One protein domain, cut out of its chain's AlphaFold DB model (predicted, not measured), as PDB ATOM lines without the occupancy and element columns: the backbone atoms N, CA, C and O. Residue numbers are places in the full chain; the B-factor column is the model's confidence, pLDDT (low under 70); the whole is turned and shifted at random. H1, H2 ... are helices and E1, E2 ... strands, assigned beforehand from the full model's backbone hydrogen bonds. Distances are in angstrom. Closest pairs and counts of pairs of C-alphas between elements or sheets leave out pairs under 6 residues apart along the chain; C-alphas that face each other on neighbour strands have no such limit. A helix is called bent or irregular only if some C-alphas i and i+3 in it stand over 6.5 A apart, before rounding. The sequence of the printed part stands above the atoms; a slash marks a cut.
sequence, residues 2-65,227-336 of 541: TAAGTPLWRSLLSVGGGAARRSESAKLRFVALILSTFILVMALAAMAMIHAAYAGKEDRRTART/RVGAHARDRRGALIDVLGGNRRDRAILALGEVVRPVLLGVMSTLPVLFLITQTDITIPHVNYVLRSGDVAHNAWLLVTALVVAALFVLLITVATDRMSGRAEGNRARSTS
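What this domain is: This is residues 2 to 65 and 227 to 336 of the 541 residues of an uncharacterized protein of Streptomyces sp. 604F (UniProt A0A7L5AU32). Look for a long, loose bundle of three helices, in which H2, H4b and H6 run lengthwise, H6 opposite to the other two. At one end lie H1, packed on H4a, and H3; at the other end are the short helix H5 and the small hairpin of E1 and E2, with residues 60 to 65 sticking out beyond it. The printed part has 174 residues, with six named helices and two named strands in the order H1 H2 H3 H4 E1 E2 H5 H6; its class is mostly helix, and its sheet, E1 - E2, is antiparallel. The whole is loose, with a radius of gyration of the C-alphas of 21.7 A, and elongated, spanning 74 by 46 by 30 A.

Where its parts are: Find C-alpha 8 at (218.073, 148.030, 240.945), where H1, residues 8 to 19, begins. H2, residues 24 to 63, runs 58.0 A to C-alpha 63 at (258.245, 178.631, 211.045). After the cut come H3, residues 230 to 242, and H4, residues 247 to 278. By its hydrogen bonds H4 was assigned as one helix, but it is bent: C-alphas 257 and 260 are 7.0 A apart. Its arms are H4a, residues 247 to 257, and H4b, residues 260 to 278, 28.1 A long and irregular, with C-alphas 268 and 271 6.8 A apart. Then follow E1, residues 281 to 283, E2, residues 288 to 290, and H5, residues 292 to 297. H6, residues 299 to 323, runs 36.2 A to C-alpha 323 at (235.195, 157.060, 253.686).

How they stand to each other: Start in the bundle: residues 30 to 42 of H2 touch H4b at a shallow tilt of 28 degrees, the same way, the closest C-alphas being those of Ile 34 and Gly 265, 4.2 A apart. H6 touches H4b at a shallow tilt of 18 degrees, opposite ways, closest at Val 262 and Ala 310, C-alphas 6.2 A apart. H2 and H6 touch at 36 degrees, only just steep, closest at C-alphas 44 and 305, 5.4 A. H1 touches H4a, closest at C-alphas 13 and 256, 4.1 A, while H3 is close to H4a but not clearly touching, closest at C-alphas 237 and 250, 6.6 A. H5 touches H2 about perpendicular, at 88 degrees, closest at C-alphas 56 and 294, 5.2 A. In the hairpin, N 283 and O 288 are 2.8 A apart, within hydrogen-bond range. Every O i to N i+4 pair is within range in H1, H2, H3, H4a, H5 and H6, and 11 of 15 are in H4b.

The domain as a whole: The two C-alphas farthest apart, those of Arg 64 and Asn 330, are 75.6 A from each other. Residues 66 to 226 are not printed, and C-alphas 65 and 227 are 52.9 A apart across the cut. Of the links that are printed whole, none is long. Look for pLDDT under 70 at residues 2 to 5, 19 to 21, 231 and 322 to 336.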
ATOM      1  N   THR A   2     205.662 138.774 232.083       39.81
ATOM      2  CA  THR A   2     206.308 139.258 233.309       39.81
ATOM      3  C   THR A   2     206.928 140.621 233.038       39.81
ATOM      4  O   THR A   2     207.836 140.728 232.216       39.81
ATOM      5  N   ALA A   3     206.425 141.661 233.705       46.28
ATOM      6  CA  ALA A   3     207.025 142.987 233.693       46.28
ATOM      7  C   ALA A   3     208.497 142.871 234.114       46.28
ATOM      8  O   ALA A   3     208.799 142.506 235.252       46.28
ATOM      9  N   ALA A   4     209.413 143.130 233.182       52.50
ATOM     10  CA  ALA A   4     210.837 143.205 233.465       52.50
ATOM     11  C   ALA A   4     211.059 144.358 234.454       52.50
ATOM     12  O   ALA A   4     211.016 145.530 234.077       52.50
ATOM     13  N   GLY A   5     211.219 144.024 235.737       64.56
ATOM     14  CA  GLY A   5     211.490 144.997 236.789       64.56
ATOM     15  C   GLY A   5     212.714 145.832 236.423       64.56
ATOM     16  O   GLY A   5     213.719 145.302 235.944       64.56
ATOM     17  N   THR A   6     212.633 147.149 236.611       72.38
ATOM     18  CA  THR A   6     213.773 148.031 236.359       72.38
ATOM     19  C   THR A   6     214.969 147.563 237.188       72.38
ATOM     20  O   THR A   6     214.825 147.295 238.385       72.38
ATOM     21  N   PRO A   7     216.167 147.452 236.590       82.62
ATOM     22  CA  PRO A   7     217.327 146.969 237.318       82.62
ATOM     23  C   PRO A   7     217.624 147.913 238.490       82.62
ATOM     24  O   PRO A   7     217.578 149.136 238.338       82.62
ATOM     25  N   LEU A   8     217.935 147.338 239.655       80.12
ATOM     26  CA  LEU A   8     218.073 148.030 240.945       80.12
ATOM     27  C   LEU A   8     218.951 149.296 240.874       80.12
ATOM     28  O   LEU A   8     218.627 150.310 241.489       80.12
ATOM     29  N   TRP A   9     220.003 149.291 240.051       81.00
ATOM     30  CA  TRP A   9     220.872 150.455 239.848       81.00
ATOM     31  C   TRP A   9     220.152 151.672 239.237       81.00
ATOM     32  O   TRP A   9     220.429 152.800 239.641       81.00
ATOM     33  N   ARG A  10     219.195 151.477 238.313       82.19
ATOM     34  CA  ARG A  10     218.400 152.576 237.727       82.19
ATOM     35  C   ARG A  10     217.469 153.192 238.764       82.19
ATOM     36  O   ARG A  10     217.350 154.414 238.828       82.19
ATOM     37  N   SER A  11     216.857 152.352 239.597       80.94
ATOM     38  CA  SER A  11     215.997 152.795 240.697       80.94
ATOM     39  C   SER A  11     216.797 153.555 241.764       80.94
ATOM     40  O   SER A  11     216.342 154.576 242.264       80.94
ATOM     41  N   LEU A  12     218.029 153.137 242.068       79.12
ATOM     42  CA  LEU A  12     218.903 153.869 242.993       79.12
ATOM     43  C   LEU A  12     219.355 155.227 242.433       79.12
ATOM     44  O   LEU A  12     219.360 156.214 243.168       79.12
ATOM     45  N   LEU A  13     219.677 155.312 241.136       80.94
ATOM     46  CA  LEU A  13     220.000 156.590 240.489       80.94
ATOM     47  C   LEU A  13     218.822 157.571 240.534       80.94
ATOM     48  O   LEU A  13     219.013 158.751 240.839       80.94
ATOM     49  N   SER A  14     217.603 157.099 240.250       79.25
ATOM     50  CA  SER A  14     216.407 157.949 240.261       79.25
ATOM     51  C   SER A  14     216.051 158.420 241.675       79.25
ATOM     52  O   SER A  14     215.737 159.599 241.866       79.25
ATOM     53  N   VAL A  15     216.185 157.545 242.677       80.00
ATOM     54  CA  VAL A  15     216.001 157.883 244.096       80.00
ATOM     55  C   VAL A  15     217.022 158.928 244.548       80.00
ATOM     56  O   VAL A  15     216.629 159.918 245.168       80.00
ATOM     57  N   GLY A  16     218.301 158.779 244.184       75.69
ATOM     58  CA  GLY A  16     219.340 159.778 244.470       75.69
ATOM     59  C   GLY A  16     219.015 161.133 243.840       75.69
ATOM     60  O   GLY A  16     218.958 162.156 244.522       75.69
ATOM     61  N   GLY A  17     218.660 161.136 242.553       75.62
ATOM     62  CA  GLY A  17     218.261 162.354 241.845       75.62
ATOM     63  C   GLY A  17     217.021 163.044 242.437       75.62
ATOM     64  O   GLY A  17     216.914 164.272 242.373       75.62
ATOM     65  N   GLY A  18     216.086 162.286 243.020       73.81
ATOM     66  CA  GLY A  18     214.925 162.819 243.741       73.81
ATOM     67  C   GLY A  18     215.270 163.355 245.135       73.81
ATOM     68  O   GLY A  18     214.743 164.387 245.555       73.81
ATOM     69  N   ALA A  19     216.193 162.700 245.840       69.88
ATOM     70  CA  ALA A  19     216.641 163.089 247.174       69.88
ATOM     71  C   ALA A  19     217.421 164.418 247.182       69.88
ATOM     72  O   ALA A  19     217.366 165.153 248.175       69.88
ATOM     73  N   ALA A  20     218.068 164.763 246.065       66.25
ATOM     74  CA  ALA A  20     218.757 166.037 245.854       66.25
ATOM     75  C   ALA A  20     217.822 167.271 245.852       66.25
ATOM     76  O   ALA A  20     218.296 168.397 245.973       66.25
ATOM     77  N   ARG A  21     216.496 167.089 245.735       68.50
ATOM     78  CA  ARG A  21     215.524 168.195 245.592       68.50
ATOM     79  C   ARG A  21     214.726 168.524 246.858       68.50
ATOM     80  O   ARG A  21     214.031 169.535 246.884       68.50
ATOM     81  N   ARG A  22     214.784 167.676 247.894       71.50
ATOM     82  CA  ARG A  22     213.803 167.692 249.000       71.50
ATOM     83  C   ARG A  22     214.220 168.466 250.257       71.50
ATOM     84  O   ARG A  22     213.352 168.746 251.070       71.50
ATOM     85  N   SER A  23     215.498 168.811 250.442       73.00
ATOM     86  CA  SER A  23     215.953 169.593 251.606       73.00
ATOM     87  C   SER A  23     216.706 170.854 251.196       73.00
ATOM     88  O   SER A  23     217.372 170.884 250.165       73.00
ATOM     89  N   GLU A  24     216.644 171.890 252.028       75.94
ATOM     90  CA  GLU A  24     217.383 173.145 251.837       75.94
ATOM     91  C   GLU A  24     218.899 172.905 251.723       75.94
ATOM     92  O   GLU A  24     219.554 173.372 250.794       75.94
ATOM     93  N   SER A  25     219.432 172.026 252.574       75.88
ATOM     94  CA  SER A  25     220.817 171.550 252.504       75.88
ATOM     95  C   SER A  25     221.168 170.832 251.194       75.88
ATOM     96  O   SER A  25     222.323 170.866 250.770       75.88
ATOM     97  N   ALA A  26     220.195 170.192 250.536       79.12
ATOM     98  CA  ALA A  26     220.397 169.545 249.242       79.12
ATOM     99  C   ALA A  26     220.387 170.563 248.092       79.12
ATOM    100  O   ALA A  26     221.197 170.432 247.179       79.12
ATOM    101  N   LYS A  27     219.563 171.618 248.176       85.19
ATOM    102  CA  LYS A  27     219.584 172.738 247.219       85.19
ATOM    103  C   LYS A  27     220.920 173.486 247.261       85.19
ATOM    104  O   LYS A  27     221.524 173.698 246.215       85.19
ATOM    105  N   LEU A  28     221.422 173.799 248.460       87.69
ATOM    106  CA  LEU A  28     222.735 174.435 248.635       87.69
ATOM    107  C   LEU A  28     223.862 173.580 248.050       87.69
ATOM    108  O   LEU A  28     224.705 174.082 247.312       87.69
ATOM    109  N   ARG A  29     223.853 172.270 248.326       89.00
ATOM    110  CA  ARG A  29     224.816 171.331 247.738       89.00
ATOM    111  C   ARG A  29     224.714 171.298 246.213       89.00
ATOM    112  O   ARG A  29     225.739 171.282 245.546       89.00
ATOM    113  N   PHE A  30     223.502 171.265 245.669       91.12
ATOM    114  CA  PHE A  30     223.267 171.219 244.229       91.12
ATOM    115  C   PHE A  30     223.871 172.439 243.525       91.12
ATOM    116  O   PHE A  30     224.644 172.272 242.586       91.12
ATOM    117  N   VAL A  31     223.602 173.647 244.032       93.06
ATOM    118  CA  VAL A  31     224.185 174.892 243.501       93.06
ATOM    119  C   VAL A  31     225.705 174.911 243.678       93.06
ATOM    120  O   VAL A  31     226.426 175.217 242.732       93.06
ATOM    121  N   ALA A  32     226.211 174.511 244.850       93.06
ATOM    122  CA  ALA A  32     227.650 174.445 245.100       93.06
ATOM    123  C   ALA A  32     228.366 173.472 244.147       93.06
ATOM    124  O   ALA A  32     229.476 173.750 243.705       93.06
ATOM    125  N   LEU A  33     227.743 172.344 243.793       94.94
ATOM    126  CA  LEU A  33     228.296 171.388 242.830       94.94
ATOM    127  C   LEU A  33     228.292 171.930 241.397       94.94
ATOM    128  O   LEU A  33     229.275 171.722 240.693       94.94
ATOM    129  N   ILE A  34     227.248 172.657 240.981       96.50
ATOM    130  CA  ILE A  34     227.230 173.342 239.675       96.50
ATOM    131  C   ILE A  34     228.385 174.341 239.606       96.50
ATOM    132  O   ILE A  34     229.217 174.256 238.706       96.50
ATOM    133  N   LEU A  35     228.471 175.243 240.588       97.06
ATOM    134  CA  LEU A  35     229.471 176.307 240.593       97.06
ATOM    135  C   LEU A  35     230.894 175.748 240.710       97.06
ATOM    136  O   LEU A  35     231.788 176.192 240.001       97.06
ATOM    137  N   SER A  36     231.113 174.751 241.569       95.88
ATOM    138  CA  SER A  36     232.440 174.142 241.727       95.88
ATOM    139  C   SER A  36     232.886 173.376 240.486       95.88
ATOM    140  O   SER A  36     234.056 173.455 240.127       95.88
ATOM    141  N   THR A  37     231.963 172.705 239.790       97.69
ATOM    142  CA  THR A  37     232.261 172.054 238.507       97.69
ATOM    143  C   THR A  37     232.591 173.095 237.439       97.69
ATOM    144  O   THR A  37     233.605 172.952 236.766       97.69
ATOM    145  N   PHE A  38     231.794 174.164 237.330       97.88
ATOM    146  CA  PHE A  38     232.048 175.271 236.404       97.88
ATOM    147  C   PHE A  38     233.435 175.889 236.629       97.88
ATOM    148  O   PHE A  38     234.230 175.983 235.699       97.88
ATOM    149  N   ILE A  39     233.761 176.250 237.874       97.50
ATOM    150  CA  ILE A  39     235.053 176.857 238.221       97.50
ATOM    151  C   ILE A  39     236.207 175.888 237.941       97.50
ATOM    152  O   ILE A  39     237.230 176.304 237.406       97.50
ATOM    153  N   LEU A  40     236.054 174.599 238.265       97.62
ATOM    154  CA  LEU A  40     237.088 173.594 238.002       97.62
ATOM    155  C   LEU A  40     237.352 173.418 236.505       97.62
ATOM    156  O   LEU A  40     238.510 173.367 236.096       97.62
ATOM    157  N   VAL A  41     236.295 173.357 235.691       98.19
ATOM    158  CA  VAL A  41     236.426 173.314 234.232       98.19
ATOM    159  C   VAL A  41     237.134 174.566 233.726       98.19
ATOM    160  O   VAL A  41     238.088 174.437 232.972       98.19
ATOM    161  N   MET A  42     236.719 175.762 234.159       97.62
ATOM    162  CA  MET A  42     237.349 177.017 233.729       97.62
ATOM    163  C   MET A  42     238.824 177.099 234.143       97.62
ATOM    164  O   MET A  42     239.643 177.580 233.367       97.62
ATOM    165  N   ALA A  43     239.187 176.588 235.322       96.38
ATOM    166  CA  ALA A  43     240.575 176.527 235.775       96.38
ATOM    167  C   ALA A  43     241.432 175.583 234.914       96.38
ATOM    168  O   ALA A  43     242.530 175.949 234.502       96.38
ATOM    169  N   LEU A  44     240.927 174.384 234.599       96.75
ATOM    170  CA  LEU A  44     241.619 173.446 233.708       96.75
ATOM    171  C   LEU A  44     241.675 173.962 232.264       96.75
ATOM    172  O   LEU A  44     242.699 173.824 231.601       96.75
ATOM    173  N   ALA A  45     240.604 174.600 231.790       96.56
ATOM    174  CA  ALA A  45     240.567 175.245 230.485       96.56
ATOM    175  C   ALA A  45     241.575 176.398 230.403       96.56
ATOM    176  O   ALA A  45     242.238 176.534 229.386       96.56
ATOM    177  N   ALA A  46     241.760 177.183 231.470       95.06
ATOM    178  CA  ALA A  46     242.797 178.214 231.520       95.06
ATOM    179  C   ALA A  46     244.202 177.624 231.335       95.06
ATOM    180  O   ALA A  46     244.978 178.144 230.540       95.06
ATOM    181  N   MET A  47     244.506 176.499 231.986       94.94
ATOM    182  CA  MET A  47     245.775 175.789 231.776       94.94
ATOM    183  C   MET A  47     245.923 175.270 230.338       94.94
ATOM    184  O   MET A  47     246.994 175.399 229.745       94.94
ATOM    185  N   ALA A  48     244.850 174.730 229.754       95.69
ATOM    186  CA  ALA A  48     244.835 174.307 228.355       95.69
ATOM    187  C   ALA A  48     245.065 175.486 227.392       95.69
ATOM    188  O   ALA A  48     245.865 175.365 226.471       95.69
ATOM    189  N   MET A  49     244.427 176.634 227.631       94.62
ATOM    190  CA  MET A  49     244.598 177.853 226.833       94.62
ATOM    191  C   MET A  49     246.006 178.432 226.954       94.62
ATOM    192  O   MET A  49     246.555 178.877 225.954       94.62
ATOM    193  N   ILE A  50     246.613 178.390 228.146       93.50
ATOM    194  CA  ILE A  50     248.020 178.768 228.325       93.50
ATOM    195  C   ILE A  50     248.898 177.890 227.438       93.50
ATOM    196  O   ILE A  50     249.716 178.410 226.691       93.50
ATOM    197  N   HIS A  51     248.722 176.570 227.475       94.25
ATOM    198  CA  HIS A  51     249.512 175.692 226.616       94.25
ATOM    199  C   HIS A  51     249.255 175.954 225.129       94.25
ATOM    200  O   HIS A  51     250.211 176.066 224.377       94.25
ATOM    201  N   ALA A  52     247.994 176.121 224.721       93.69
ATOM    202  CA  ALA A  52     247.634 176.430 223.341       93.69
ATOM    203  C   ALA A  52     248.296 177.724 222.839       93.69
ATOM    204  O   ALA A  52     248.815 177.751 221.730       93.69
ATOM    205  N   ALA A  53     248.326 178.772 223.668       91.31
ATOM    206  CA  ALA A  53     248.982 180.034 223.341       91.31
ATOM    207  C   ALA A  53     250.497 179.867 223.161       91.31
ATOM    208  O   ALA A  53     251.044 180.338 222.171       91.31
ATOM    209  N   TYR A  54     251.169 179.172 224.086       91.12
ATOM    210  CA  TYR A  54     252.610 178.915 223.978       91.12
ATOM    211  C   TYR A  54     252.948 178.014 222.789       91.12
ATOM    212  O   TYR A  54     253.887 178.314 222.064       91.12
ATOM    213  N   ALA A  55     252.165 176.960 222.547       91.62
ATOM    214  CA  ALA A  55     252.350 176.075 221.399       91.62
ATOM    215  C   ALA A  55     252.181 176.838 220.076       91.62
ATOM    216  O   ALA A  55     253.043 176.760 219.212       91.62
ATOM    217  N   GLY A  56     251.134 177.663 219.950       90.31
ATOM    218  CA  GLY A  56     250.922 178.475 218.751       90.31
ATOM    219  C   GLY A  56     252.000 179.543 218.533       90.31
ATOM    220  O   GLY A  56     252.353 179.834 217.388       90.31
ATOM    221  N   LYS A  57     252.552 180.122 219.611       88.62
ATOM    222  CA  LYS A  57     253.732 180.998 219.530       88.62
ATOM    223  C   LYS A  57     254.954 180.227 219.035       88.62
ATOM    224  O   LYS A  57     255.607 180.686 218.104       88.62
ATOM    225  N   GLU A  58     255.220 179.059 219.609       87.75
ATOM    226  CA  GLU A  58     256.364 178.220 219.252       87.75
ATOM    227  C   GLU A  58     256.305 177.739 217.798       87.75
ATOM    228  O   GLU A  58     257.304 177.806 217.088       87.75
ATOM    229  N   ASP A  59     255.129 177.343 217.311       88.38
ATOM    230  CA  ASP A  59     254.937 176.945 215.914       88.38
ATOM    231  C   ASP A  59     255.284 178.097 214.958       88.38
ATOM    232  O   ASP A  59     256.009 177.914 213.976       88.38
ATOM    233  N   ARG A  60     254.818 179.319 215.261       88.81
ATOM    234  CA  ARG A  60     255.108 180.517 214.451       88.81
ATOM    235  C   ARG A  60     256.573 180.936 214.540       88.81
ATOM    236  O   ARG A  60     257.163 181.263 213.511       88.81
ATOM    237  N   ARG A  61     257.169 180.885 215.733       87.06
ATOM    238  CA  ARG A  61     258.603 181.111 215.962       87.06
ATOM    239  C   ARG A  61     259.443 180.147 215.130       87.06
ATOM    240  O   ARG A  61     260.322 180.571 214.381       87.06
ATOM    241  N   THR A  62     259.119 178.863 215.200       86.56
ATOM    242  CA  THR A  62     259.822 177.807 214.469       86.56
ATOM    243  C   THR A  62     259.684 178.014 212.960       86.56
ATOM    244  O   THR A  62     260.672 177.937 212.236       86.56
ATOM    245  N   ALA A  63     258.493 178.375 212.468       87.19
ATOM    246  CA  ALA A  63     258.245 178.631 211.045       87.19
ATOM    247  C   ALA A  63     259.051 179.811 210.465       87.19
ATOM    248  O   ALA A  63     259.397 179.793 209.285       87.19
ATOM    249  N   ARG A  64     259.375 180.824 211.278       87.62
ATOM    250  CA  ARG A  64     260.200 181.982 210.876       87.62
ATOM    251  C   ARG A  64     261.670 181.868 211.260       87.62
ATOM    252  O   ARG A  64     262.432 182.801 211.022       87.62
ATOM    253  N   THR A  65     262.070 180.753 211.861       88.12
ATOM    254  CA  THR A  65     263.462 180.520 212.234       88.12
ATOM    255  C   THR A  65     264.304 180.336 210.971       88.12
ATOM    256  O   THR A  65     263.953 179.499 210.131       88.12
ATOM    257  N   ARG A 227     231.178 168.143 250.580       80.00
ATOM    258  CA  ARG A 227     230.908 167.994 252.020       80.00
ATOM    259  C   ARG A 227     229.608 168.657 252.474       80.00
ATOM    260  O   ARG A 227     229.081 168.246 253.512       80.00
ATOM    261  N   VAL A 228     229.030 169.578 251.702       81.69
ATOM    262  CA  VAL A 228     227.731 170.191 252.027       81.69
ATOM    263  C   VAL A 228     226.657 169.106 252.172       81.69
ATOM    264  O   VAL A 228     226.541 168.195 251.347       81.69
ATOM    265  N   GLY A 229     225.895 169.159 253.267       72.50
ATOM    266  CA  GLY A 229     224.828 168.194 253.554       72.50
ATOM    267  C   GLY A 229     225.302 166.795 253.970       72.50
ATOM    268  O   GLY A 229     224.493 165.867 253.972       72.50
ATOM    269  N   ALA A 230     226.580 166.612 254.339       74.88
ATOM    270  CA  ALA A 230     227.124 165.307 254.737       74.88
ATOM    271  C   ALA A 230     226.324 164.625 255.862       74.88
ATOM    272  O   ALA A 230     226.076 163.434 255.770       74.88
ATOM    273  N   HIS A 231     225.829 165.363 256.861       69.75
ATOM    274  CA  HIS A 231     225.054 164.777 257.966       69.75
ATOM    275  C   HIS A 231     223.764 164.076 257.514       69.75
ATOM    276  O   HIS A 231     223.444 162.989 257.995       69.75
ATOM    277  N   ALA A 232     223.025 164.676 256.576       72.81
ATOM    278  CA  ALA A 232     221.808 164.073 256.038       72.81
ATOM    279  C   ALA A 232     222.130 162.838 255.180       72.81
ATOM    280  O   ALA A 232     221.404 161.847 255.238       72.81
ATOM    281  N   ARG A 233     223.237 162.879 254.425       77.62
ATOM    282  CA  ARG A 233     223.710 161.752 253.609       77.62
ATOM    283  C   ARG A 233     224.233 160.601 254.458       77.62
ATOM    284  O   ARG A 233     223.831 159.473 254.221       77.62
ATOM    285  N   ASP A 234     225.016 160.885 255.494       75.81
ATOM    286  CA  ASP A 234     225.519 159.882 256.434       75.81
ATOM    287  C   ASP A 234     224.345 159.144 257.110       75.81
ATOM    288  O   ASP A 234     224.363 157.920 257.223       75.81
ATOM    289  N   ARG A 235     223.269 159.861 257.478       76.62
ATOM    290  CA  ARG A 235     222.041 159.247 258.021       76.62
ATOM    291  C   ARG A 235     221.343 158.337 257.004       76.62
ATOM    292  O   ARG A 235     220.911 157.249 257.368       76.62
ATOM    293  N   ARG A 236     221.232 158.760 255.740       78.81
ATOM    294  CA  ARG A 236     220.655 157.936 254.657       78.81
ATOM    295  C   ARG A 236     221.519 156.710 254.358       78.81
ATOM    296  O   ARG A 236     220.985 155.620 254.205       78.81
ATOM    297  N   GLY A 237     222.841 156.874 254.337       77.62
ATOM    298  CA  GLY A 237     223.799 155.789 254.157       77.62
ATOM    299  C   GLY A 237     223.706 154.748 255.271       77.62
ATOM    300  O   GLY A 237     223.702 153.557 254.982       77.62
ATOM    301  N   ALA A 238     223.530 155.188 256.522       77.88
ATOM    302  CA  ALA A 238     223.301 154.292 257.653       77.88
ATOM    303  C   ALA A 238     221.982 153.509 257.530       77.88
ATOM    304  O   ALA A 238     221.955 152.321 257.829       77.88
ATOM    305  N   LEU A 239     220.902 154.135 257.046       82.44
ATOM    306  CA  LEU A 239     219.637 153.431 256.784       82.44
ATOM    307  C   LEU A 239     219.792 152.367 255.689       82.44
ATOM    308  O   LEU A 239     219.293 151.258 255.843       82.44
ATOM    309  N   ILE A 240     220.516 152.678 254.612       81.00
ATOM    310  CA  ILE A 240     220.803 151.722 253.531       81.00
ATOM    311  C   ILE A 240     221.654 150.559 254.043       81.00
ATOM    312  O   ILE A 240     221.395 149.416 253.683       81.00
ATOM    313  N   ASP A 241     222.629 150.834 254.913       80.75
ATOM    314  CA  ASP A 241     223.441 149.795 255.550       80.75
ATOM    315  C   ASP A 241     222.596 148.866 256.436       80.75
ATOM    316  O   ASP A 241     222.780 147.652 256.384       80.75
ATOM    317  N   VAL A 242     221.641 149.410 257.201       83.88
ATOM    318  CA  VAL A 242     220.700 148.617 258.021       83.88
ATOM    319  C   VAL A 242     219.779 147.755 257.152       83.88
ATOM    320  O   VAL A 242     219.456 146.635 257.533       83.88
ATOM    321  N   LEU A 243     219.402 148.235 255.965       85.25
ATOM    322  CA  LEU A 243     218.603 147.487 254.988       85.25
ATOM    323  C   LEU A 243     219.418 146.445 254.191       85.25
ATOM    324  O   LEU A 243     218.879 145.821 253.282       85.25
ATOM    325  N   GLY A 244     220.704 146.251 254.508       84.50
ATOM    326  CA  GLY A 244     221.574 145.272 253.847       84.50
ATOM    327  C   GLY A 244     222.242 145.763 252.557       84.50
ATOM    328  O   GLY A 244     222.807 144.962 251.815       84.50
ATOM    329  N   GLY A 245     222.205 147.068 252.275       80.38
ATOM    330  CA  GLY A 245     222.804 147.657 251.079       80.38
ATOM    331  C   GLY A 245     224.333 147.539 251.030       80.38
ATOM    332  O   GLY A 245     225.051 147.693 252.024       80.38
ATOM    333  N   ASN A 246     224.862 147.302 249.830       82.12
ATOM    334  CA  ASN A 246     226.295 147.200 249.595       82.12
ATOM    335  C   ASN A 246     226.951 148.570 249.359       82.12
ATOM    336  O   ASN A 246     226.318 149.573 249.032       82.12
ATOM    337  N   ARG A 247     228.292 148.616 249.444       78.25
ATOM    338  CA  ARG A 247     229.077 149.832 249.130       78.25
ATOM    339  C   ARG A 247     228.868 150.319 247.689       78.25
ATOM    340  O   ARG A 247     229.045 151.503 247.416       78.25
ATOM    341  N   ARG A 248     228.537 149.402 246.772       82.88
ATOM    342  CA  ARG A 248     228.203 149.723 245.377       82.88
ATOM    343  C   ARG A 248     226.880 150.486 245.297       82.88
ATOM    344  O   ARG A 248     226.834 151.502 244.617       82.88
ATOM    345  N   ASP A 249     225.876 150.075 246.062       82.94
ATOM    346  CA  ASP A 249     224.547 150.699 246.066       82.94
ATOM    347  C   ASP A 249     224.605 152.138 246.591       82.94
ATOM    348  O   ASP A 249     224.026 153.045 245.997       82.94
ATOM    349  N   ARG A 250     225.408 152.374 247.638       82.38
ATOM    350  CA  ARG A 250     225.696 153.728 248.139       82.38
ATOM    351  C   ARG A 250     226.428 154.597 247.119       82.38
ATOM    352  O   ARG A 250     226.047 155.745 246.912       82.38
ATOM    353  N   ALA A 251     227.424 154.040 246.427       84.50
ATOM    354  CA  ALA A 251     228.131 154.763 245.373       84.50
ATOM    355  C   ALA A 251     227.202 155.133 244.204       84.50
ATOM    356  O   ALA A 251     227.257 156.261 243.724       84.50
ATOM    357  N   ILE A 252     226.324 154.219 243.775       86.19
ATOM    358  CA  ILE A 252     225.339 154.473 242.712       86.19
ATOM    359  C   ILE A 252     224.350 155.559 243.148       86.19
ATOM    360  O   ILE A 252     224.072 156.475 242.378       86.19
ATOM    361  N   LEU A 253     223.870 155.516 244.394       85.75
ATOM    362  CA  LEU A 253     223.002 156.559 244.938       85.75
ATOM    363  C   LEU A 253     223.692 157.934 244.945       85.75
ATOM    364  O   LEU A 253     223.109 158.918 244.489       85.75
ATOM    365  N   ALA A 254     224.941 157.996 245.415       86.19
ATOM    366  CA  ALA A 254     225.732 159.225 245.445       86.19
ATOM    367  C   ALA A 254     225.996 159.780 244.036       86.19
ATOM    368  O   ALA A 254     225.928 160.992 243.828       86.19
ATOM    369  N   LEU A 255     226.240 158.908 243.051       89.19
ATOM    370  CA  LEU A 255     226.342 159.305 241.645       89.19
ATOM    371  C   LEU A 255     225.018 159.897 241.144       89.19
ATOM    372  O   LEU A 255     225.024 160.965 240.541       89.19
ATOM    373  N   GLY A 256     223.879 159.275 241.460       86.69
ATOM    374  CA  GLY A 256     222.557 159.795 241.094       86.69
ATOM    375  C   GLY A 256     222.273 161.200 241.640       86.69
ATOM    376  O   GLY A 256     221.629 162.006 240.968       86.69
ATOM    377  N   GLU A 257     222.792 161.522 242.829       87.00
ATOM    378  CA  GLU A 257     222.689 162.862 243.426       87.00
ATOM    379  C   GLU A 257     223.559 163.916 242.710       87.00
ATOM    380  O   GLU A 257     223.174 165.085 242.651       87.00
ATOM    381  N   VAL A 258     224.723 163.528 242.176       91.44
ATOM    382  CA  VAL A 258     225.758 164.462 241.687       91.44
ATOM    383  C   VAL A 258     225.829 164.575 240.161       91.44
ATOM    384  O   VAL A 258     226.223 165.622 239.655       91.44
ATOM    385  N   VAL A 259     225.376 163.573 239.405       93.56
ATOM    386  CA  VAL A 259     225.436 163.590 237.929       93.56
ATOM    387  C   VAL A 259     224.703 164.797 237.334       93.56
ATOM    388  O   VAL A 259     225.236 165.454 236.448       93.56
ATOM    389  N   ARG A 260     223.508 165.134 237.836       93.31
ATOM    390  CA  ARG A 260     222.731 166.284 237.336       93.31
ATOM    391  C   ARG A 260     223.430 167.637 237.548       93.31
ATOM    392  O   ARG A 260     223.564 168.357 236.564       93.31
ATOM    393  N   PRO A 261     223.860 168.018 238.768       94.31
ATOM    394  CA  PRO A 261     224.553 169.292 238.953       94.31
ATOM    395  C   PRO A 261     225.908 169.342 238.235       94.31
ATOM    396  O   PRO A 261     226.253 170.390 237.704       94.31
ATOM    397  N   VAL A 262     226.648 168.228 238.151       96.56
ATOM    398  CA  VAL A 262     227.900 168.171 237.374       96.56
ATOM    399  C   VAL A 262     227.634 168.414 235.893       96.56
ATOM    400  O   VAL A 262     228.296 169.252 235.293       96.56
ATOM    401  N   LEU A 263     226.628 167.750 235.315       96.88
ATOM    402  CA  LEU A 263     226.248 167.959 233.918       96.88
ATOM    403  C   LEU A 263     225.880 169.424 233.661       96.88
ATOM    404  O   LEU A 263     226.361 170.007 232.701       96.88
ATOM    405  N   LEU A 264     225.079 170.038 234.536       96.81
ATOM    406  CA  LEU A 264     224.711 171.449 234.403       96.81
ATOM    407  C   LEU A 264     225.923 172.382 234.502       96.81
ATOM    408  O   LEU A 264     226.007 173.319 233.716       96.81
ATOM    409  N   GLY A 265     226.864 172.116 235.414       97.00
ATOM    410  CA  GLY A 265     228.095 172.902 235.544       97.00
ATOM    411  C   GLY A 265     229.025 172.785 234.332       97.00
ATOM    412  O   GLY A 265     229.630 173.771 233.930       97.00
ATOM    413  N   VAL A 266     229.100 171.601 233.715       97.81
ATOM    414  CA  VAL A 266     229.826 171.381 232.450       97.81
ATOM    415  C   VAL A 266     229.101 172.053 231.283       97.81
ATOM    416  O   VAL A 266     229.720 172.701 230.445       97.81
ATOM    417  N   MET A 267     227.775 171.940 231.209       97.81
ATOM    418  CA  MET A 267     227.000 172.564 230.136       97.81
ATOM    419  C   MET A 267     227.069 174.090 230.199       97.81
ATOM    420  O   MET A 267     227.118 174.730 229.152       97.81
ATOM    421  N   SER A 268     227.130 174.682 231.395       97.06
ATOM    422  CA  SER A 268     227.235 176.134 231.538       97.06
ATOM    423  C   SER A 268     228.596 176.700 231.121       97.06
ATOM    424  O   SER A 268     228.672 177.894 230.847       97.06
ATOM    425  N   THR A 269     229.658 175.887 231.017       97.25
ATOM    426  CA  THR A 269     230.951 176.340 230.461       97.25
ATOM    427  C   THR A 269     231.006 176.307 228.938       97.25
ATOM    428  O   THR A 269     231.790 177.048 228.355       97.25
ATOM    429  N   LEU A 270     230.189 175.477 228.277       96.31
ATOM    430  CA  LEU A 270     230.257 175.289 226.820       96.31
ATOM    431  C   LEU A 270     230.122 176.595 226.017       96.31
ATOM    432  O   LEU A 270     230.939 176.781 225.119       96.31
ATOM    433  N   PRO A 271     229.188 177.524 226.324       96.25
ATOM    434  CA  PRO A 271     229.076 178.776 225.572       96.25
ATOM    435  C   PRO A 271     230.334 179.641 225.677       96.25
ATOM    436  O   PRO A 271     230.753 180.243 224.694       96.25
ATOM    437  N   VAL A 272     230.951 179.670 226.862       94.56
ATOM    438  CA  VAL A 272     232.168 180.449 227.124       94.56
ATOM    439  C   VAL A 272     233.346 179.859 226.355       94.56
ATOM    440  O   VAL A 272     234.034 180.583 225.643       94.56
ATOM    441  N   LEU A 273     233.552 178.542 226.448       95.00
ATOM    442  CA  LEU A 273     234.634 177.858 225.737       95.00
ATOM    443  C   LEU A 273     234.461 177.944 224.219       95.00
ATOM    444  O   LEU A 273     235.432 178.185 223.509       95.00
ATOM    445  N   PHE A 274     233.229 177.801 223.728       95.00
ATOM    446  CA  PHE A 274     232.926 177.971 222.313       95.00
ATOM    447  C   PHE A 274     233.278 179.383 221.843       95.00
ATOM    448  O   PHE A 274     234.012 179.519 220.871       95.00
ATOM    449  N   LEU A 275     232.854 180.428 222.563       94.88
ATOM    450  CA  LEU A 275     233.181 181.810 222.206       94.88
ATOM    451  C   LEU A 275     234.699 182.032 222.110       94.88
ATOM    452  O   LEU A 275     235.173 182.569 221.115       94.88
ATOM    453  N   ILE A 276     235.471 181.527 223.078       93.00
ATOM    454  CA  ILE A 276     236.940 181.646 223.080       93.00
ATOM    455  C   ILE A 276     237.585 180.972 221.852       93.00
ATOM    456  O   ILE A 276     238.582 181.462 221.334       93.00
ATOM    457  N   THR A 277     237.016 179.872 221.347       93.81
ATOM    458  CA  THR A 277     237.530 179.207 220.130       93.81
ATOM    459  C   THR A 277     237.178 179.926 218.828       93.81
ATOM    460  O   THR A 277     237.741 179.586 217.792       93.81
ATOM    461  N   GLN A 278     236.239 180.875 218.851       94.12
ATOM    462  CA  GLN A 278     235.743 181.556 217.648       94.12
ATOM    463  C   GLN A 278     236.219 183.005 217.539       94.12
ATOM    464  O   GLN A 278     236.227 183.562 216.446       94.12
ATOM    465  N   THR A 279     236.577 183.635 218.657       92.94
ATOM    466  CA  THR A 279     236.935 185.056 218.696       92.94
ATOM    467  C   THR A 279     238.260 185.270 219.396       92.94
ATOM    468  O   THR A 279     238.492 184.694 220.458       92.94
ATOM    469  N   ASP A 280     239.095 186.141 218.835       90.25
ATOM    470  CA  ASP A 280     240.317 186.590 219.494       90.25
ATOM    471  C   ASP A 280     239.951 187.415 220.734       90.25
ATOM    472  O   ASP A 280     239.145 188.347 220.665       90.25
ATOM    473  N   ILE A 281     240.521 187.054 221.884       90.19
ATOM    474  CA  ILE A 281     240.201 187.680 223.170       90.19
ATOM    475  C   ILE A 281     241.414 188.434 223.682       90.19
ATOM    476  O   ILE A 281     242.462 187.850 223.950       90.19
ATOM    477  N   THR A 282     241.242 189.733 223.900       88.19
ATOM    478  CA  THR A 282     242.244 190.552 224.579       88.19
ATOM    479  C   THR A 282     242.079 190.416 226.086       88.19
ATOM    480  O   THR A 282     241.040 190.772 226.643       88.19
ATOM    481  N   ILE A 283     243.109 189.908 226.759       84.38
ATOM    482  CA  ILE A 283     243.154 189.803 228.216       84.38
ATOM    483  C   ILE A 283     243.297 191.219 228.798       84.38
ATOM    484  O   ILE A 283     244.290 191.898 228.507       84.38
ATOM    485  N   PRO A 284     242.345 191.676 229.632       79.19
ATOM    486  CA  PRO A 284     242.412 192.995 230.255       79.19
ATOM    487  C   PRO A 284     243.679 193.171 231.103       79.19
ATOM    488  O   PRO A 284     244.216 192.202 231.635       79.19
ATOM    489  N   HIS A 285     244.130 194.417 231.266       74.75
ATOM    490  CA  HIS A 285     245.325 194.837 232.023       74.75
ATOM    491  C   HIS A 285     246.679 194.421 231.438       74.75
ATOM    492  O   HIS A 285     247.620 195.200 231.522       74.75
ATOM    493  N   VAL A 286     246.780 193.236 230.832       74.56
ATOM    494  CA  VAL A 286     248.013 192.763 230.178       74.56
ATOM    495  C   VAL A 286     248.037 193.146 228.692       74.56
ATOM    496  O   VAL A 286     249.101 193.180 228.086       74.56
ATOM    497  N   ASN A 287     246.875 193.451 228.098       77.38
ATOM    498  CA  ASN A 287     246.705 193.740 226.666       77.38
ATOM    499  C   ASN A 287     247.228 192.620 225.746       77.38
ATOM    500  O   ASN A 287     247.529 192.852 224.577       77.38
ATOM    501  N   TYR A 288     247.303 191.394 226.267       84.12
ATOM    502  CA  TYR A 288     247.694 190.214 225.505       84.12
ATOM    503  C   TYR A 288     246.507 189.688 224.699       84.12
ATOM    504  O   TYR A 288     245.422 189.504 225.253       84.12
ATOM    505  N   VAL A 289     246.708 189.411 223.411       87.50
ATOM    506  CA  VAL A 289     245.665 188.873 222.528       87.50
ATOM    507  C   VAL A 289     245.796 187.356 222.446       87.50
ATOM    508  O   VAL A 289     246.729 186.831 221.842       87.50
ATOM    509  N   LEU A 290     244.837 186.642 223.031       88.88
ATOM    510  CA  LEU A 290     244.698 185.202 222.866       88.88
ATOM    511  C   LEU A 290     244.023 184.919 221.521       88.88
ATOM    512  O   LEU A 290     242.840 185.225 221.345       88.88
ATOM    513  N   ARG A 291     244.770 184.335 220.578       89.94
ATOM    514  CA  ARG A 291     244.249 184.000 219.249       89.94
ATOM    515  C   ARG A 291     243.325 182.789 219.325       89.94
ATOM    516  O   ARG A 291     243.698 181.733 219.836       89.94
ATOM    517  N   SER A 292     242.145 182.930 218.742       92.19
ATOM    518  CA  SER A 292     241.150 181.866 218.608       92.19
ATOM    519  C   SER A 292     241.696 180.653 217.853       92.19
ATOM    520  O   SER A 292     241.458 179.524 218.272       92.19
ATOM    521  N   GLY A 293     242.495 180.874 216.800       90.50
ATOM    522  CA  GLY A 293     243.118 179.811 216.003       90.50
ATOM    523  C   GLY A 293     244.012 178.872 216.818       90.50
ATOM    524  O   GLY A 293     243.912 177.654 216.667       90.50
ATOM    525  N   ASP A 294     244.807 179.417 217.743       91.94
ATOM    526  CA  ASP A 294     245.718 178.633 218.593       91.94
ATOM    527  C   ASP A 294     244.917 177.737 219.559       91.94
ATOM    528  O   ASP A 294     245.222 176.556 219.758       91.94
ATOM    529  N   VAL A 295     243.829 178.283 220.117       93.75
ATOM    530  CA  VAL A 295     242.914 177.558 221.010       93.75
ATOM    531  C   VAL A 295     242.086 176.523 220.243       93.75
ATOM    532  O   VAL A 295     241.883 175.417 220.742       93.75
ATOM    533  N   ALA A 296     241.622 176.849 219.036       93.81
ATOM    534  CA  ALA A 296     240.830 175.962 218.190       93.81
ATOM    535  C   ALA A 296     241.642 174.747 217.718       93.81
ATOM    536  O   ALA A 296     241.139 173.624 217.778       93.81
ATOM    537  N   HIS A 297     242.910 174.943 217.337       93.25
ATOM    538  CA  HIS A 297     243.824 173.843 217.006       93.25
ATOM    539  C   HIS A 297     243.982 172.865 218.184       93.25
ATOM    540  O   HIS A 297     243.991 171.646 218.020       93.25
ATOM    541  N   ASN A 298     243.993 173.407 219.401       93.12
ATOM    542  CA  ASN A 298     244.118 172.663 220.650       93.12
ATOM    543  C   ASN A 298     242.773 172.395 221.351       93.12
ATOM    544  O   ASN A 298     242.741 172.089 222.546       93.12
ATOM    545  N   ALA A 299     241.643 172.459 220.635       93.38
ATOM    546  CA  ALA A 299     240.309 172.320 221.229       93.38
ATOM    547  C   ALA A 299     240.097 170.970 221.936       93.38
ATOM    548  O   ALA A 299     239.307 170.869 222.880       93.38
ATOM    549  N   TRP A 300     240.838 169.933 221.534       95.19
ATOM    550  CA  TRP A 300     240.828 168.636 222.205       95.19
ATOM    551  C   TRP A 300     241.215 168.750 223.689       95.19
ATOM    552  O   TRP A 300     240.604 168.080 224.522       95.19
ATOM    553  N   LEU A 301     242.130 169.657 224.058       95.56
ATOM    554  CA  LEU A 301     242.499 169.901 225.455       95.56
ATOM    555  C   LEU A 301     241.333 170.481 226.259       95.56
ATOM    556  O   LEU A 301     241.116 170.075 227.401       95.56
ATOM    557  N   LEU A 302     240.521 171.359 225.664       95.69
ATOM    558  CA  LEU A 302     239.312 171.880 226.310       95.69
ATOM    559  C   LEU A 302     238.295 170.761 226.570       95.69
ATOM    560  O   LEU A 302     237.700 170.693 227.647       95.69
ATOM    561  N   VAL A 303     238.144 169.831 225.623       96.38
ATOM    562  CA  VAL A 303     237.306 168.636 225.811       96.38
ATOM    563  C   VAL A 303     237.858 167.758 226.934       96.38
ATOM    564  O   VAL A 303     237.096 167.325 227.802       96.38
ATOM    565  N   THR A 304     239.178 167.541 226.989       96.88
ATOM    566  CA  THR A 304     239.781 166.794 228.103       96.88
ATOM    567  C   THR A 304     239.557 167.487 229.445       96.88
ATOM    568  O   THR A 304     239.224 166.806 230.410       96.88
ATOM    569  N   ALA A 305     239.625 168.820 229.514       96.44
ATOM    570  CA  ALA A 305     239.351 169.582 230.731       96.44
ATOM    571  C   ALA A 305     237.914 169.362 231.237       96.44
ATOM    572  O   ALA A 305     237.715 169.113 232.429       96.44
ATOM    573  N   LEU A 306     236.921 169.372 230.336       97.38
ATOM    574  CA  LEU A 306     235.518 169.075 230.661       97.38
ATOM    575  C   LEU A 306     235.363 167.667 231.252       97.38
ATOM    576  O   LEU A 306     234.749 167.488 232.308       97.38
ATOM    577  N   VAL A 307     235.945 166.664 230.584       97.56
ATOM    578  CA  VAL A 307     235.855 165.255 230.993       97.56
ATOM    579  C   VAL A 307     236.581 165.021 232.317       97.56
ATOM    580  O   VAL A 307     236.014 164.418 233.229       97.56
ATOM    581  N   VAL A 308     237.806 165.529 232.459       97.25
ATOM    582  CA  VAL A 308     238.623 165.385 233.670       97.25
ATOM    583  C   VAL A 308     237.945 166.049 234.862       97.25
ATOM    584  O   VAL A 308     237.844 165.420 235.914       97.25
ATOM    585  N   ALA A 309     237.409 167.266 234.712       97.00
ATOM    586  CA  ALA A 309     236.677 167.936 235.785       97.00
ATOM    587  C   ALA A 309     235.440 167.137 236.215       97.00
ATOM    588  O   ALA A 309     235.248 166.881 237.407       97.00
ATOM    589  N   ALA A 310     234.619 166.691 235.257       96.88
ATOM    590  CA  ALA A 310     233.419 165.912 235.545       96.88
ATOM    591  C   ALA A 310     233.757 164.601 236.272       96.88
ATOM    592  O   ALA A 310     233.179 164.295 237.318       96.88
ATOM    593  N   LEU A 311     234.735 163.849 235.758       96.69
ATOM    594  CA  LEU A 311     235.205 162.612 236.377       96.69
ATOM    595  C   LEU A 311     235.780 162.866 237.771       96.69
ATOM    596  O   LEU A 311     235.464 162.117 238.693       96.69
ATOM    597  N   PHE A 312     236.559 163.932 237.959       95.31
ATOM    598  CA  PHE A 312     237.125 164.291 239.254       95.31
ATOM    599  C   PHE A 312     236.032 164.539 240.302       95.31
ATOM    600  O   PHE A 312     236.081 163.954 241.387       95.31
ATOM    601  N   VAL A 313     234.996 165.325 239.974       94.81
ATOM    602  CA  VAL A 313     233.877 165.607 240.894       94.81
ATOM    603  C   VAL A 313     233.085 164.334 241.228       94.81
ATOM    604  O   VAL A 313     232.716 164.104 242.387       94.81
ATOM    605  N   LEU A 314     232.845 163.463 240.243       93.62
ATOM    606  CA  LEU A 314     232.163 162.183 240.463       93.62
ATOM    607  C   LEU A 314     232.999 161.248 241.351       93.62
ATOM    608  O   LEU A 314     232.494 160.718 242.347       93.62
ATOM    609  N   LEU A 315     234.288 161.086 241.041       91.25
ATOM    610  CA  LEU A 315     235.216 160.234 241.785       91.25
ATOM    611  C   LEU A 315     235.391 160.714 243.222       91.25
ATOM    612  O   LEU A 315     235.316 159.899 244.143       91.25
ATOM    613  N   ILE A 316     235.569 162.019 243.443       88.06
ATOM    614  CA  ILE A 316     235.761 162.552 244.793       88.06
ATOM    615  C   ILE A 316     234.483 162.447 245.633       88.06
ATOM    616  O   ILE A 316     234.547 162.167 246.834       88.06
ATOM    617  N   THR A 317     233.305 162.557 245.012       87.31
ATOM    618  CA  THR A 317     232.025 162.291 245.683       87.31
ATOM    619  C   THR A 317     231.938 160.833 246.132       87.31
ATOM    620  O   THR A 317     231.669 160.564 247.304       87.31
ATOM    621  N   VAL A 318     232.229 159.880 245.245       86.12
ATOM    622  CA  VAL A 318     232.204 158.450 245.592       86.12
ATOM    623  C   VAL A 318     233.268 158.114 246.642       86.12
ATOM    624  O   VAL A 318     233.003 157.359 247.579       86.12
ATOM    625  N   ALA A 319     234.470 158.679 246.528       82.00
ATOM    626  CA  ALA A 319     235.558 158.456 247.474       82.00
ATOM    627  C   ALA A 319     235.212 158.978 248.876       82.00
ATOM    628  O   ALA A 319     235.430 158.278 249.866       82.00
ATOM    629  N   THR A 320     234.635 160.179 248.971       76.00
ATOM    630  CA  THR A 320     234.232 160.758 250.260       76.00
ATOM    631  C   THR A 320     233.096 159.980 250.918       76.00
ATOM    632  O   THR A 320     233.147 159.795 252.133       76.00
ATOM    633  N   ASP A 321     232.137 159.470 250.142       72.81
ATOM    634  CA  ASP A 321     231.047 158.625 250.646       72.81
ATOM    635  C   ASP A 321     231.549 157.257 251.140       72.81
ATOM    636  O   ASP A 321     231.175 156.789 252.213       72.81
ATOM    637  N   ARG A 322     232.511 156.646 250.430       68.00
ATOM    638  CA  ARG A 322     233.167 155.401 250.873       68.00
ATOM    639  C   ARG A 322     233.958 155.556 252.172       68.00
ATOM    640  O   ARG A 322     234.173 154.569 252.875       68.00
ATOM    641  N   MET A 323     234.441 156.762 252.466       58.78
ATOM    642  CA  MET A 323     235.195 157.060 253.686       58.78
ATOM    643  C   MET A 323     234.297 157.291 254.910       58.78
ATOM    644  O   MET A 323     234.790 157.170 256.035       58.78
ATOM    645  N   SER A 324     233.009 157.592 254.717       58.88
ATOM    646  CA  SER A 324     231.999 157.550 255.777       58.88
ATOM    647  C   SER A 324     231.829 156.090 256.217       58.88
ATOM    648  O   SER A 324     231.316 155.255 255.475       58.88
ATOM    649  N   GLY A 325     232.370 155.740 257.388       52.44
ATOM    650  CA  GLY A 325     232.394 154.358 257.883       52.44
ATOM    651  C   GLY A 325     230.997 153.732 257.995       52.44
ATOM    652  O   GLY A 325     230.016 154.439 258.210       52.44
ATOM    653  N   ARG A 326     230.923 152.397 257.876       50.50
ATOM    654  CA  ARG A 326     229.712 151.626 258.203       50.50
ATOM    655  C   ARG A 326     229.343 151.868 259.665       50.50
ATOM    656  O   ARG A 326     230.185 151.678 260.543       50.50
ATOM    657  N   ALA A 327     228.095 152.243 259.924       47.91
ATOM    658  CA  ALA A 327     227.534 152.216 261.268       47.91
ATOM    659  C   ALA A 327     227.244 150.752 261.640       47.91
ATOM    660  O   ALA A 327     226.139 150.257 261.451       47.91
ATOM    661  N   GLU A 328     228.260 150.023 262.100       39.25
ATOM    662  CA  GLU A 328     228.079 148.658 262.601       39.25
ATOM    663  C   GLU A 328     227.435 148.690 263.996       39.25
ATOM    664  O   GLU A 328     228.116 148.740 265.016       39.25
ATOM    665  N   GLY A 329     226.100 148.639 264.016       37.59
ATOM    666  CA  GLY A 329     225.297 148.147 265.137       37.59
ATOM    667  C   GLY A 329     225.218 149.013 266.402       37.59
ATOM    668  O   GLY A 329     225.920 150.001 266.587       37.59
ATOM    669  N   ASN A 330     224.332 148.590 267.310       39.09
ATOM    670  CA  ASN A 330     223.907 149.252 268.556       39.09
ATOM    671  C   ASN A 330     225.009 149.501 269.618       39.09
ATOM    672  O   ASN A 330     224.709 149.817 270.767       39.09
ATOM    673  N   ARG A 331     226.294 149.366 269.272       38.31
ATOM    674  CA  ARG A 331     227.411 149.782 270.126       38.31
ATOM    675  C   ARG A 331     228.000 151.067 269.572       38.31
ATOM    676  O   ARG A 331     228.481 151.102 268.447       38.31
ATOM    677  N   ALA A 332     228.053 152.098 270.414       38.97
ATOM    678  CA  ALA A 332     228.782 153.339 270.170       38.97
ATOM    679  C   ALA A 332     230.298 153.081 270.095       38.97
ATOM    680  O   ALA A 332     231.066 153.441 270.984       38.97
ATOM    681  N   ARG A 333     230.756 152.413 269.040       41.81
ATOM    682  CA  ARG A 333     232.166 152.296 268.702       41.81
ATOM    683  C   ARG A 333     232.310 152.904 267.318       41.81
ATOM    684  O   ARG A 333     231.966 152.302 266.314       41.81
ATOM    685  N   SER A 334     232.764 154.154 267.300       41.19
ATOM    686  CA  SER A 334     233.132 154.890 266.093       41.19
ATOM    687  C   SER A 334     234.181 154.087 265.314       41.19
ATOM    688  O   SER A 334     235.373 154.157 265.603       41.19
ATOM    689  N   THR A 335     233.754 153.287 264.338       40.59
ATOM    690  CA  THR A 335     234.619 152.492 263.448       40.59
ATOM    691  C   THR A 335     235.165 153.331 262.290       40.59
ATOM    692  O   THR A 335     235.403 152.836 261.190       40.59
ATOM    693  N   SER A 336     235.458 154.618 262.511       49.38
ATOM    694  CA  SER A 336     236.421 155.278 261.630       49.38
ATOM    695  C   SER A 336     237.788 154.713 261.994       49.38
ATOM    696  O   SER A 336     238.259 155.007 263.088       49.38
TER     697      SER A 336